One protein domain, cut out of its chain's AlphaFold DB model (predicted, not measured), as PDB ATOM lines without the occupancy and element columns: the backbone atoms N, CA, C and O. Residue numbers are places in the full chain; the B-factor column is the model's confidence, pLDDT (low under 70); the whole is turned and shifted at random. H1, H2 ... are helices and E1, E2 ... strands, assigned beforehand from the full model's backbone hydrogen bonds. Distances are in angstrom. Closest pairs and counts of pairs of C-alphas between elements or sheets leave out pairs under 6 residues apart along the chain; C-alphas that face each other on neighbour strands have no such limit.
ATOM      1  N   LEU A 743     146.457 186.083 138.225       90.81
ATOM      2  CA  LEU A 743     146.517 187.553 138.352       90.81
ATOM      3  C   LEU A 743     147.788 188.141 137.728       90.81
ATOM      4  O   LEU A 743     147.714 189.173 137.060       90.81
ATOM      5  N   ILE A 744     148.941 187.485 137.877       92.00
ATOM      6  CA  ILE A 744     150.191 187.890 137.214       92.00
ATOM      7  C   ILE A 744     150.028 187.831 135.691       92.00
ATOM      8  O   ILE A 744     150.405 188.784 135.009       92.00
ATOM      9  N   GLY A 745     149.377 186.794 135.159       88.62
ATOM     10  CA  GLY A 745     149.014 186.695 133.742       88.62
ATOM     11  C   GLY A 745     148.073 187.813 133.271       88.62
ATOM     12  O   GLY A 745     148.203 188.294 132.148       88.62
ATOM     13  N   GLN A 746     147.168 188.311 134.127       88.31
ATOM     14  CA  GLN A 746     146.366 189.502 133.814       88.31
ATOM     15  C   GLN A 746     147.211 190.784 133.783       88.31
ATOM     16  O   GLN A 746     147.046 191.592 132.872       88.31
ATOM     17  N   VAL A 747     148.136 190.967 134.732       90.94
ATOM     18  CA  VAL A 747     149.054 192.122 134.750       90.94
ATOM     19  C   VAL A 747     149.986 192.107 133.535       90.94
ATOM     20  O   VAL A 747     150.165 193.141 132.896       90.94
ATOM     21  N   GLN A 748     150.521 190.942 133.160       89.25
ATOM     22  CA  GLN A 748     151.282 190.765 131.920       89.25
ATOM     23  C   GLN A 748     150.417 191.071 130.690       89.25
ATOM     24  O   GLN A 748     150.849 191.830 129.828       89.25
ATOM     25  N   GLY A 749     149.175 190.577 130.648       87.50
ATOM     26  CA  GLY A 749     148.214 190.880 129.585       87.50
ATOM     27  C   GLY A 749     147.963 192.380 129.394       87.50
ATOM     28  O   GLY A 749     147.960 192.836 128.258       87.50
ATOM     29  N   LEU A 750     147.843 193.163 130.475       88.06
ATOM     30  CA  LEU A 750     147.724 194.633 130.408       88.06
ATOM     31  C   LEU A 750     148.997 195.317 129.873       88.06
ATOM     32  O   LEU A 750     148.915 196.358 129.220       88.06
ATOM     33  N   VAL A 751     150.180 194.759 130.153       89.19
ATOM     34  CA  VAL A 751     151.455 195.276 129.625       89.19
ATOM     35  C   VAL A 751     151.594 194.963 128.135       89.19
ATOM     36  O   VAL A 751     152.009 195.842 127.380       89.19
ATOM     37  N   VAL A 752     151.203 193.763 127.692       88.06
ATOM     38  CA  VAL A 752     151.172 193.416 126.262       88.06
ATOM     39  C   VAL A 752     150.102 194.238 125.539       88.06
ATOM     40  O   VAL A 752     150.427 194.847 124.530       88.06
ATOM     41  N   GLU A 753     148.891 194.387 126.096       86.94
ATOM     42  CA  GLU A 753     147.824 195.263 125.569       86.94
ATOM     43  C   GLU A 753     148.347 196.683 125.318       86.94
ATOM     44  O   GLU A 753     148.132 197.242 124.247       86.94
ATOM     45  N   TRP A 754     149.102 197.252 126.261       88.81
ATOM     46  CA  TRP A 754     149.709 198.574 126.093       88.81
ATOM     47  C   TRP A 754     150.811 198.622 125.018       88.81
ATOM     48  O   TRP A 754     150.977 199.656 124.367       88.81
ATOM     49  N   GLN A 755     151.567 197.538 124.827       87.31
ATOM     50  CA  GLN A 755     152.692 197.463 123.882       87.31
ATOM     51  C   GLN A 755     152.279 197.102 122.449       87.31
ATOM     52  O   GLN A 755     152.925 197.563 121.511       87.31
ATOM     53  N   THR A 756     151.222 196.307 122.266       86.44
ATOM     54  CA  THR A 756     150.744 195.823 120.956       86.44
ATOM     55  C   THR A 756     149.494 196.551 120.461       86.44
ATOM     56  O   THR A 756     148.869 196.102 119.504       86.44
ATOM     57  N   GLN A 757     149.084 197.638 121.120       88.00
ATOM     58  CA  GLN A 757     147.915 198.417 120.713       88.00
ATOM     59  C   GLN A 757     148.103 199.089 119.345       88.00
ATOM     60  O   GLN A 757     149.168 199.633 119.042       88.00
ATOM     61  N   ASP A 758     147.022 199.178 118.572       89.12
ATOM     62  CA  ASP A 758     146.977 200.063 117.411       89.12
ATOM     63  C   ASP A 758     147.127 201.535 117.824       89.12
ATOM     64  O   ASP A 758     146.685 201.963 118.898       89.12
ATOM     65  N   LEU A 759     147.659 202.355 116.916       91.94
ATOM     66  CA  LEU A 759     147.627 203.810 117.047       91.94
ATOM     67  C   LEU A 759     146.510 204.404 116.182       91.94
ATOM     68  O   LEU A 759     146.419 204.137 114.984       91.94
ATOM     69  N   LYS A 760     145.683 205.267 116.782       93.31
ATOM     70  CA  LYS A 760     144.591 205.992 116.112       93.31
ATOM     71  C   LYS A 760     144.987 207.439 115.841       93.31
ATOM     72  O   LYS A 760     145.609 208.097 116.675       93.31
ATOM     73  N   CYS A 761     144.611 207.977 114.685       93.94
ATOM     74  CA  CYS A 761     144.877 209.377 114.368       93.94
ATOM     75  C   CYS A 761     144.038 210.319 115.253       93.94
ATOM     76  O   CYS A 761     142.815 210.188 115.338       93.94
ATOM     77  N   SER A 762     144.671 211.334 115.847       93.56
ATOM     78  CA  SER A 762     144.021 212.345 116.696       93.56
ATOM     79  C   SER A 762     142.842 213.047 116.013       93.56
ATOM     80  O   SER A 762     141.806 213.250 116.652       93.56
ATOM     81  N   LYS A 763     142.970 213.358 114.715       91.88
ATOM     82  CA  LYS A 763     141.946 214.012 113.880       91.88
ATOM     83  C   LYS A 763     140.885 213.026 113.365       91.88
ATOM     84  O   LYS A 763     139.805 212.939 113.939       91.88
ATOM     85  N   CYS A 764     141.190 212.274 112.304       91.88
ATOM     86  CA  CYS A 764     140.232 211.427 111.574       91.88
ATOM     87  C   CYS A 764     139.944 210.044 112.186       91.88
ATOM     88  O   CYS A 764     139.186 209.285 111.594       91.88
ATOM     89  N   LYS A 765     140.543 209.694 113.334       92.00
ATOM     90  CA  LYS A 765     140.349 208.427 114.076       92.00
ATOM     91  C   LYS A 765     140.701 207.118 113.348       92.00
ATOM     92  O   LYS A 765     140.659 206.075 113.988       92.00
ATOM     93  N   SER A 766     141.110 207.158 112.080       90.25
ATOM     94  CA  SER A 766     141.648 205.996 111.360       90.25
ATOM     95  C   SER A 766     142.863 205.395 112.074       90.25
ATOM     96  O   SER A 766     143.634 206.121 112.709       90.25
ATOM     97  N   LEU A 767     143.036 204.080 111.938       91.94
ATOM     98  CA  LEU A 767     144.168 203.331 112.483       91.94
ATOM     99  C   LEU A 767     145.436 203.502 111.627       91.94
ATOM    100  O   LEU A 767     145.382 203.953 110.477       91.94
ATOM    101  N   ARG A 768     146.583 203.152 112.208       89.50
ATOM    102  CA  ARG A 768     147.909 203.206 111.584       89.50
ATOM    103  C   ARG A 768     148.218 201.889 110.870       89.50
ATOM    104  O   ARG A 768     148.529 200.897 111.504       89.50
ATOM    105  N   VAL A 769     148.160 201.897 109.537       88.62
ATOM    106  CA  VAL A 769     148.309 200.681 108.704       88.62
ATOM    107  C   VAL A 769     149.779 200.277 108.476       88.62
ATOM    108  O   VAL A 769     150.059 199.174 108.017       88.62
ATOM    109  N   CYS A 778     145.784 212.907 106.951       90.94
ATOM    110  CA  CYS A 778     145.136 214.188 107.275       90.94
ATOM    111  C   CYS A 778     146.048 215.188 108.032       90.94
ATOM    112  O   CYS A 778     145.565 216.125 108.685       90.94
ATOM    113  N   SER A 779     147.364 214.950 108.025       91.00
ATOM    114  CA  SER A 779     148.367 215.640 108.848       91.00
ATOM    115  C   SER A 779     147.987 215.649 110.334       91.00
ATOM    116  O   SER A 779     148.005 216.688 110.999       91.00
ATOM    117  N   GLY A 780     147.528 214.502 110.835       90.75
ATOM    118  CA  GLY A 780     147.183 214.271 112.237       90.75
ATOM    119  C   GLY A 780     148.226 213.398 112.929       90.75
ATOM    120  O   GLY A 780     148.755 212.465 112.325       90.75
ATOM    121  N   SER A 781     148.509 213.703 114.195       93.56
ATOM    122  CA  SER A 781     149.370 212.886 115.051       93.56
ATOM    123  C   SER A 781     148.725 211.541 115.386       93.56
ATOM    124  O   SER A 781     147.507 211.451 115.574       93.56
ATOM    125  N   TRP A 782     149.549 210.506 115.507       93.69
ATOM    126  CA  TRP A 782     149.150 209.219 116.067       93.69
ATOM    127  C   TRP A 782     149.031 209.304 117.593       93.69
ATOM    128  O   TRP A 782     149.809 209.999 118.245       93.69
ATOM    129  N   VAL A 783     148.035 208.622 118.157       93.06
ATOM    130  CA  VAL A 783     147.735 208.573 119.594       93.06
ATOM    131  C   VAL A 783     147.375 207.135 119.971       93.06
ATOM    132  O   VAL A 783     146.771 206.423 119.169       93.06
ATOM    133  N   ALA A 784     147.724 206.723 121.190       91.88
ATOM    134  CA  ALA A 784     147.324 205.449 121.789       91.88
ATOM    135  C   ALA A 784     145.815 205.171 121.616       91.88
ATOM    136  O   ALA A 784     144.980 206.072 121.775       91.88
ATOM    137  N   THR A 785     145.445 203.933 121.281       90.06
ATOM    138  CA  THR A 785     144.036 203.511 121.288       90.06
ATOM    139  C   THR A 785     143.525 203.330 122.715       90.06
ATOM    140  O   THR A 785     142.411 203.785 122.993       90.06
ATOM    141  N   VAL A 786     144.348 202.770 123.602       88.88
ATOM    142  CA  VAL A 786     144.075 202.516 125.026       88.88
ATOM    143  C   VAL A 786     144.437 203.744 125.881       88.88
ATOM    144  O   VAL A 786     145.287 204.548 125.501       88.88
ATOM    145  N   ASP A 787     143.799 203.917 127.044       89.50
ATOM    146  CA  ASP A 787     144.147 204.976 128.004       89.50
ATOM    147  C   ASP A 787     145.114 204.483 129.096       89.50
ATOM    148  O   ASP A 787     144.785 203.613 129.907       89.50
ATOM    149  N   LEU A 788     146.280 205.131 129.172       88.38
ATOM    150  CA  LEU A 788     147.287 204.912 130.209       88.38
ATOM    151  C   LEU A 788     146.752 205.202 131.623       88.38
ATOM    152  O   LEU A 788     147.147 204.525 132.573       88.38
ATOM    153  N   SER A 789     145.843 206.174 131.789       87.94
ATOM    154  CA  SER A 789     145.274 206.499 133.107       87.94
ATOM    155  C   SER A 789     144.393 205.358 133.633       87.94
ATOM    156  O   SER A 789     144.488 204.991 134.807       87.94
ATOM    157  N   GLY A 790     143.610 204.731 132.750       87.06
ATOM    158  CA  GLY A 790     142.838 203.521 133.019       87.06
ATOM    159  C   GLY A 790     143.718 202.336 133.415       87.06
ATOM    160  O   GLY A 790     143.445 201.695 134.431       87.06
ATOM    161  N   ILE A 791     144.812 202.078 132.688       87.94
ATOM    162  CA  ILE A 791     145.765 201.013 133.051       87.94
ATOM    163  C   ILE A 791     146.419 201.303 134.409       87.94
ATOM    164  O   ILE A 791     146.449 200.425 135.269       87.94
ATOM    165  N   LYS A 792     146.878 202.535 134.661       88.81
ATOM    166  CA  LYS A 792     147.519 202.902 135.938       88.81
ATOM    167  C   LYS A 792     146.558 202.784 137.129       88.81
ATOM    168  O   LYS A 792     146.977 202.353 138.204       88.81
ATOM    169  N   LYS A 793     145.261 203.062 136.935       86.31
ATOM    170  CA  LYS A 793     144.194 202.747 137.908       86.31
ATOM    171  C   LYS A 793     144.027 201.236 138.128       86.31
ATOM    172  O   LYS A 793     144.056 200.812 139.281       86.31
ATOM    173  N   LYS A 794     143.937 200.416 137.067       88.06
ATOM    174  CA  LYS A 794     143.886 198.939 137.180       88.06
ATOM    175  C   LYS A 794     145.100 198.388 137.944       88.06
ATOM    176  O   LYS A 794     144.932 197.624 138.885       88.06
ATOM    177  N   LEU A 795     146.320 198.802 137.605       89.44
ATOM    178  CA  LEU A 795     147.543 198.332 138.272       89.44
ATOM    179  C   LEU A 795     147.626 198.760 139.745       89.44
ATOM    180  O   LEU A 795     148.099 197.991 140.581       89.44
ATOM    181  N   SER A 796     147.109 199.945 140.081       87.81
ATOM    182  CA  SER A 796     146.986 200.395 141.477       87.81
ATOM    183  C   SER A 796     146.003 199.522 142.273       87.81
ATOM    184  O   SER A 796     146.245 199.243 143.447       87.81
ATOM    185  N   LEU A 797     144.933 199.037 141.628       88.25
ATOM    186  CA  LEU A 797     143.998 198.067 142.203       88.25
ATOM    187  C   LEU A 797     144.669 196.703 142.442       88.25
ATOM    188  O   LEU A 797     144.625 196.216 143.569       88.25
ATOM    189  N   PHE A 798     145.361 196.134 141.443       89.62
ATOM    190  CA  PHE A 798     146.132 194.887 141.619       89.62
ATOM    191  C   PHE A 798     147.134 194.993 142.777       89.62
ATOM    192  O   PHE A 798     147.201 194.087 143.604       89.62
ATOM    193  N   LYS A 799     147.867 196.113 142.887       88.62
ATOM    194  CA  LYS A 799     148.779 196.368 144.011       88.62
ATOM    195  C   LYS A 799     148.042 196.399 145.356       88.62
ATOM    196  O   LYS A 799     148.472 195.733 146.292       88.62
ATOM    197  N   SER A 800     146.925 197.124 145.457       85.81
ATOM    198  CA  SER A 800     146.152 197.210 146.707       85.81
ATOM    199  C   SER A 800     145.582 195.861 147.156       85.81
ATOM    200  O   SER A 800     145.482 195.623 148.357       85.81
ATOM    201  N   VAL A 801     145.198 194.994 146.216       87.75
ATOM    202  CA  VAL A 801     144.745 193.622 146.498       87.75
ATOM    203  C   VAL A 801     145.924 192.746 146.930       87.75
ATOM    204  O   VAL A 801     145.816 192.015 147.913       87.75
ATOM    205  N   ALA A 802     147.067 192.856 146.247       88.62
ATOM    206  CA  ALA A 802     148.263 192.082 146.564       88.62
ATOM    207  C   ALA A 802     148.820 192.397 147.964       88.62
ATOM    208  O   ALA A 802     149.171 191.478 148.701       88.62
ATOM    209  N   GLU A 803     148.824 193.676 148.354       85.56
ATOM    210  CA  GLU A 803     149.179 194.122 149.707       85.56
ATOM    211  C   GLU A 803     148.222 193.572 150.777       85.56
ATOM    212  O   GLU A 803     148.685 193.113 151.817       85.56
ATOM    213  N   PHE A 804     146.905 193.594 150.530       84.44
ATOM    214  CA  PHE A 804     145.896 193.167 151.510       84.44
ATOM    215  C   PHE A 804     145.900 191.647 151.748       84.44
ATOM    216  O   PHE A 804     145.884 191.204 152.892       84.44
ATOM    217  N   TYR A 805     145.973 190.840 150.683       84.31
ATOM    218  CA  TYR A 805     145.969 189.370 150.782       84.31
ATOM    219  C   TYR A 805     147.373 188.742 150.895       84.31
ATOM    220  O   TYR A 805     147.495 187.516 150.906       84.31
ATOM    221  N   GLY A 806     148.436 189.553 150.972       85.38
ATOM    222  CA  GLY A 806     149.820 189.092 151.159       85.38
ATOM    223  C   GLY A 806     150.461 188.410 149.940       85.38
ATOM    224  O   GLY A 806     151.413 187.644 150.103       85.38
ATOM    225  N   LEU A 807     149.957 188.673 148.730       88.69
ATOM    226  CA  LEU A 807     150.377 188.041 147.471       88.69
ATOM    227  C   LEU A 807     151.748 188.582 147.026       88.69
ATOM    228  O   LEU A 807     151.866 189.675 146.460       88.69
ATOM    229  N   ARG A 808     152.820 187.848 147.353       90.50
ATOM    230  CA  ARG A 808     154.214 188.326 147.259       90.50
ATOM    231  C   ARG A 808     154.721 188.457 145.823       90.50
ATOM    232  O   ARG A 808     155.451 189.405 145.518       90.50
ATOM    233  N   MET A 809     154.359 187.526 144.947       91.81
ATOM    234  CA  MET A 809     154.779 187.533 143.546       91.81
ATOM    235  C   MET A 809     154.051 188.655 142.799       91.81
ATOM    236  O   MET A 809     154.694 189.475 142.143       91.81
ATOM    237  N   LEU A 810     152.735 188.784 142.997       92.25
ATOM    238  CA  LEU A 810     151.920 189.853 142.420       92.25
ATOM    239  C   LEU A 810     152.343 191.238 142.934       92.25
ATOM    240  O   LEU A 810     152.444 192.171 142.139       92.25
ATOM    241  N   THR A 811     152.674 191.378 144.223       91.94
ATOM    242  CA  THR A 811     153.242 192.623 144.784       91.94
ATOM    243  C   THR A 811     154.570 192.986 144.111       91.94
ATOM    244  O   THR A 811     154.805 194.145 143.776       91.94
ATOM    245  N   THR A 812     155.440 192.003 143.862       93.19
ATOM    246  CA  THR A 812     156.737 192.232 143.201       93.19
ATOM    247  C   THR A 812     156.556 192.665 141.742       93.19
ATOM    248  O   THR A 812     157.155 193.651 141.312       93.19
ATOM    249  N   VAL A 813     155.685 191.981 140.990       92.81
ATOM    250  CA  VAL A 813     155.395 192.298 139.579       92.81
ATOM    251  C   VAL A 813     154.712 193.661 139.440       92.81
ATOM    252  O   VAL A 813     155.140 194.478 138.628       92.81
ATOM    253  N   THR A 814     153.683 193.949 140.242       91.62
ATOM    254  CA  THR A 814     152.940 195.222 140.158       91.62
ATOM    255  C   THR A 814     153.803 196.432 140.507       91.62
ATOM    256  O   THR A 814     153.734 197.428 139.789       91.62
ATOM    257  N   ASN A 815     154.664 196.350 141.529       91.50
ATOM    258  CA  ASN A 815     155.635 197.410 141.819       91.50
ATOM    259  C   ASN A 815     156.639 197.587 140.669       91.50
ATOM    260  O   ASN A 815     156.781 198.696 140.158       91.50
ATOM    261  N   GLY A 816     157.260 196.502 140.192       91.00
ATOM    262  CA  GLY A 816     158.253 196.561 139.111       91.00
ATOM    263  C   GLY A 816     157.709 197.057 137.762       91.00
ATOM    264  O   GLY A 816     158.481 197.552 136.941       91.00
ATOM    265  N   VAL A 817     156.394 196.957 137.533       90.19
ATOM    266  CA  VAL A 817     155.698 197.600 136.403       90.19
ATOM    267  C   VAL A 817     155.389 199.070 136.713       90.19
ATOM    268  O   VAL A 817     155.722 199.934 135.907       90.19
ATOM    269  N   LEU A 818     154.810 199.386 137.879       88.25
ATOM    270  CA  LEU A 818     154.434 200.758 138.263       88.25
ATOM    271  C   LEU A 818     155.631 201.716 138.406       88.25
ATOM    272  O   LEU A 818     155.474 202.911 138.169       88.25
ATOM    273  N   GLU A 819     156.818 201.214 138.750       89.62
ATOM    274  CA  GLU A 819     158.078 201.979 138.768       89.62
ATOM    275  C   GLU A 819     158.589 202.349 137.363       89.62
ATOM    276  O   GLU A 819     159.466 203.200 137.228       89.62
ATOM    277  N   ARG A 820     158.053 201.714 136.311       82.62
ATOM    278  CA  ARG A 820     158.475 201.874 134.908       82.62
ATOM    279  C   ARG A 820     157.409 202.542 134.020       82.62
ATOM    280  O   ARG A 820     157.589 202.560 132.803       82.62
ATOM    281  N   MET A 821     156.324 203.068 134.610       74.06
ATOM    282  CA  MET A 821     155.182 203.715 133.925       74.06
ATOM    283  C   MET A 821     154.914 205.137 134.420       74.06
ATOM    284  O   MET A 821     154.997 206.073 133.603       74.06
TER     285      MET A 821
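Overview. This is residues 743 to 769 and 778 to 821 of the 821 residues of the protein "DNA polymerase epsilon catalytic subunit" of Ajellomyces capsulatus (strain NAm1 / WU24) (UniProt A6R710). Look for a long, narrow model: a loose up-and-down bundle of three helices, H1, H2 and H3, makes one part of the rod, and a small two-stranded sheet, E1 and E2, with the loops beyond it makes the other end. H1 leads out of the bundle into E1, E2 leads back into H2, and H3 folds back beside H2. The printed part has 71 residues, with three named helices and two named strands in the order H1, E1, E2, H2, H3; the sheet is antiparallel, and the class is mostly helix. The whole is loose, with a radius of gyration of the C-alphas of 15.2 A, and spans 51 by 17 by 16 A.

Arrangement. Start at the sheet, where E1, residues 759 to 761, and E2, residues 782 to 784, are antiparallel neighbours with 131 degrees between their directions. Look there for N 760 and O 783, 2.9 A apart and within hydrogen-bond range, and for C-alphas 761 and 782, which face each other at 4.6 A. Move on to H2, residues 788 to 805, which is apart from E1. H1, residues 743 to 755, touches H2 at a shallow tilt of 14 degrees, opposite ways; the closest C-alphas are those of Leu 750 and Ile 791, 7.2 A apart. H3, residues 808 to 818, forms a helical hairpin with H2 at a shallow tilt of 23 degrees, with the C-alphas of Ala 802 and Thr 811 closest at 5.3 A. H1 touches H3 with residues 743 to 747 alone, at a shallow tilt of 16 degrees, the same way; the C-alphas of Ile 744 and Leu 810 are closest, 5.8 A apart. In H1, H2 and H3 every O i to N i+4 pair is within hydrogen-bond range. H3 is apart from both strands, and H1 is only just apart from E2, at 8.5 A.

Along the chain. Find C-alpha 759 at (147.627, 203.810, 117.047), where E1 begins. Find C-alpha 743 at (146.517, 187.553, 138.352); from there H1 runs 18.6 A to residue 755. H2 runs 25.8 A from residue 788 to residue 805. H3 covers 15.3 A and ends at C-alpha 818, (154.434, 200.758, 138.263).

Size, cuts and confidence. The two C-alphas farthest apart are those of Cys 778 and Gly 806, at 50.8 A. Residues 770 to 777 are not printed, and C-alphas 769 and 778 stand 13.9 A apart across this cut, which lies in the link from E1 to E2. The links H1 to E1, E2 to H2 and H2 to H3 are tight. Met 821 is the chain's last residue. The mean pLDDT of the printed part is 89.3, and no printed residue is under 70.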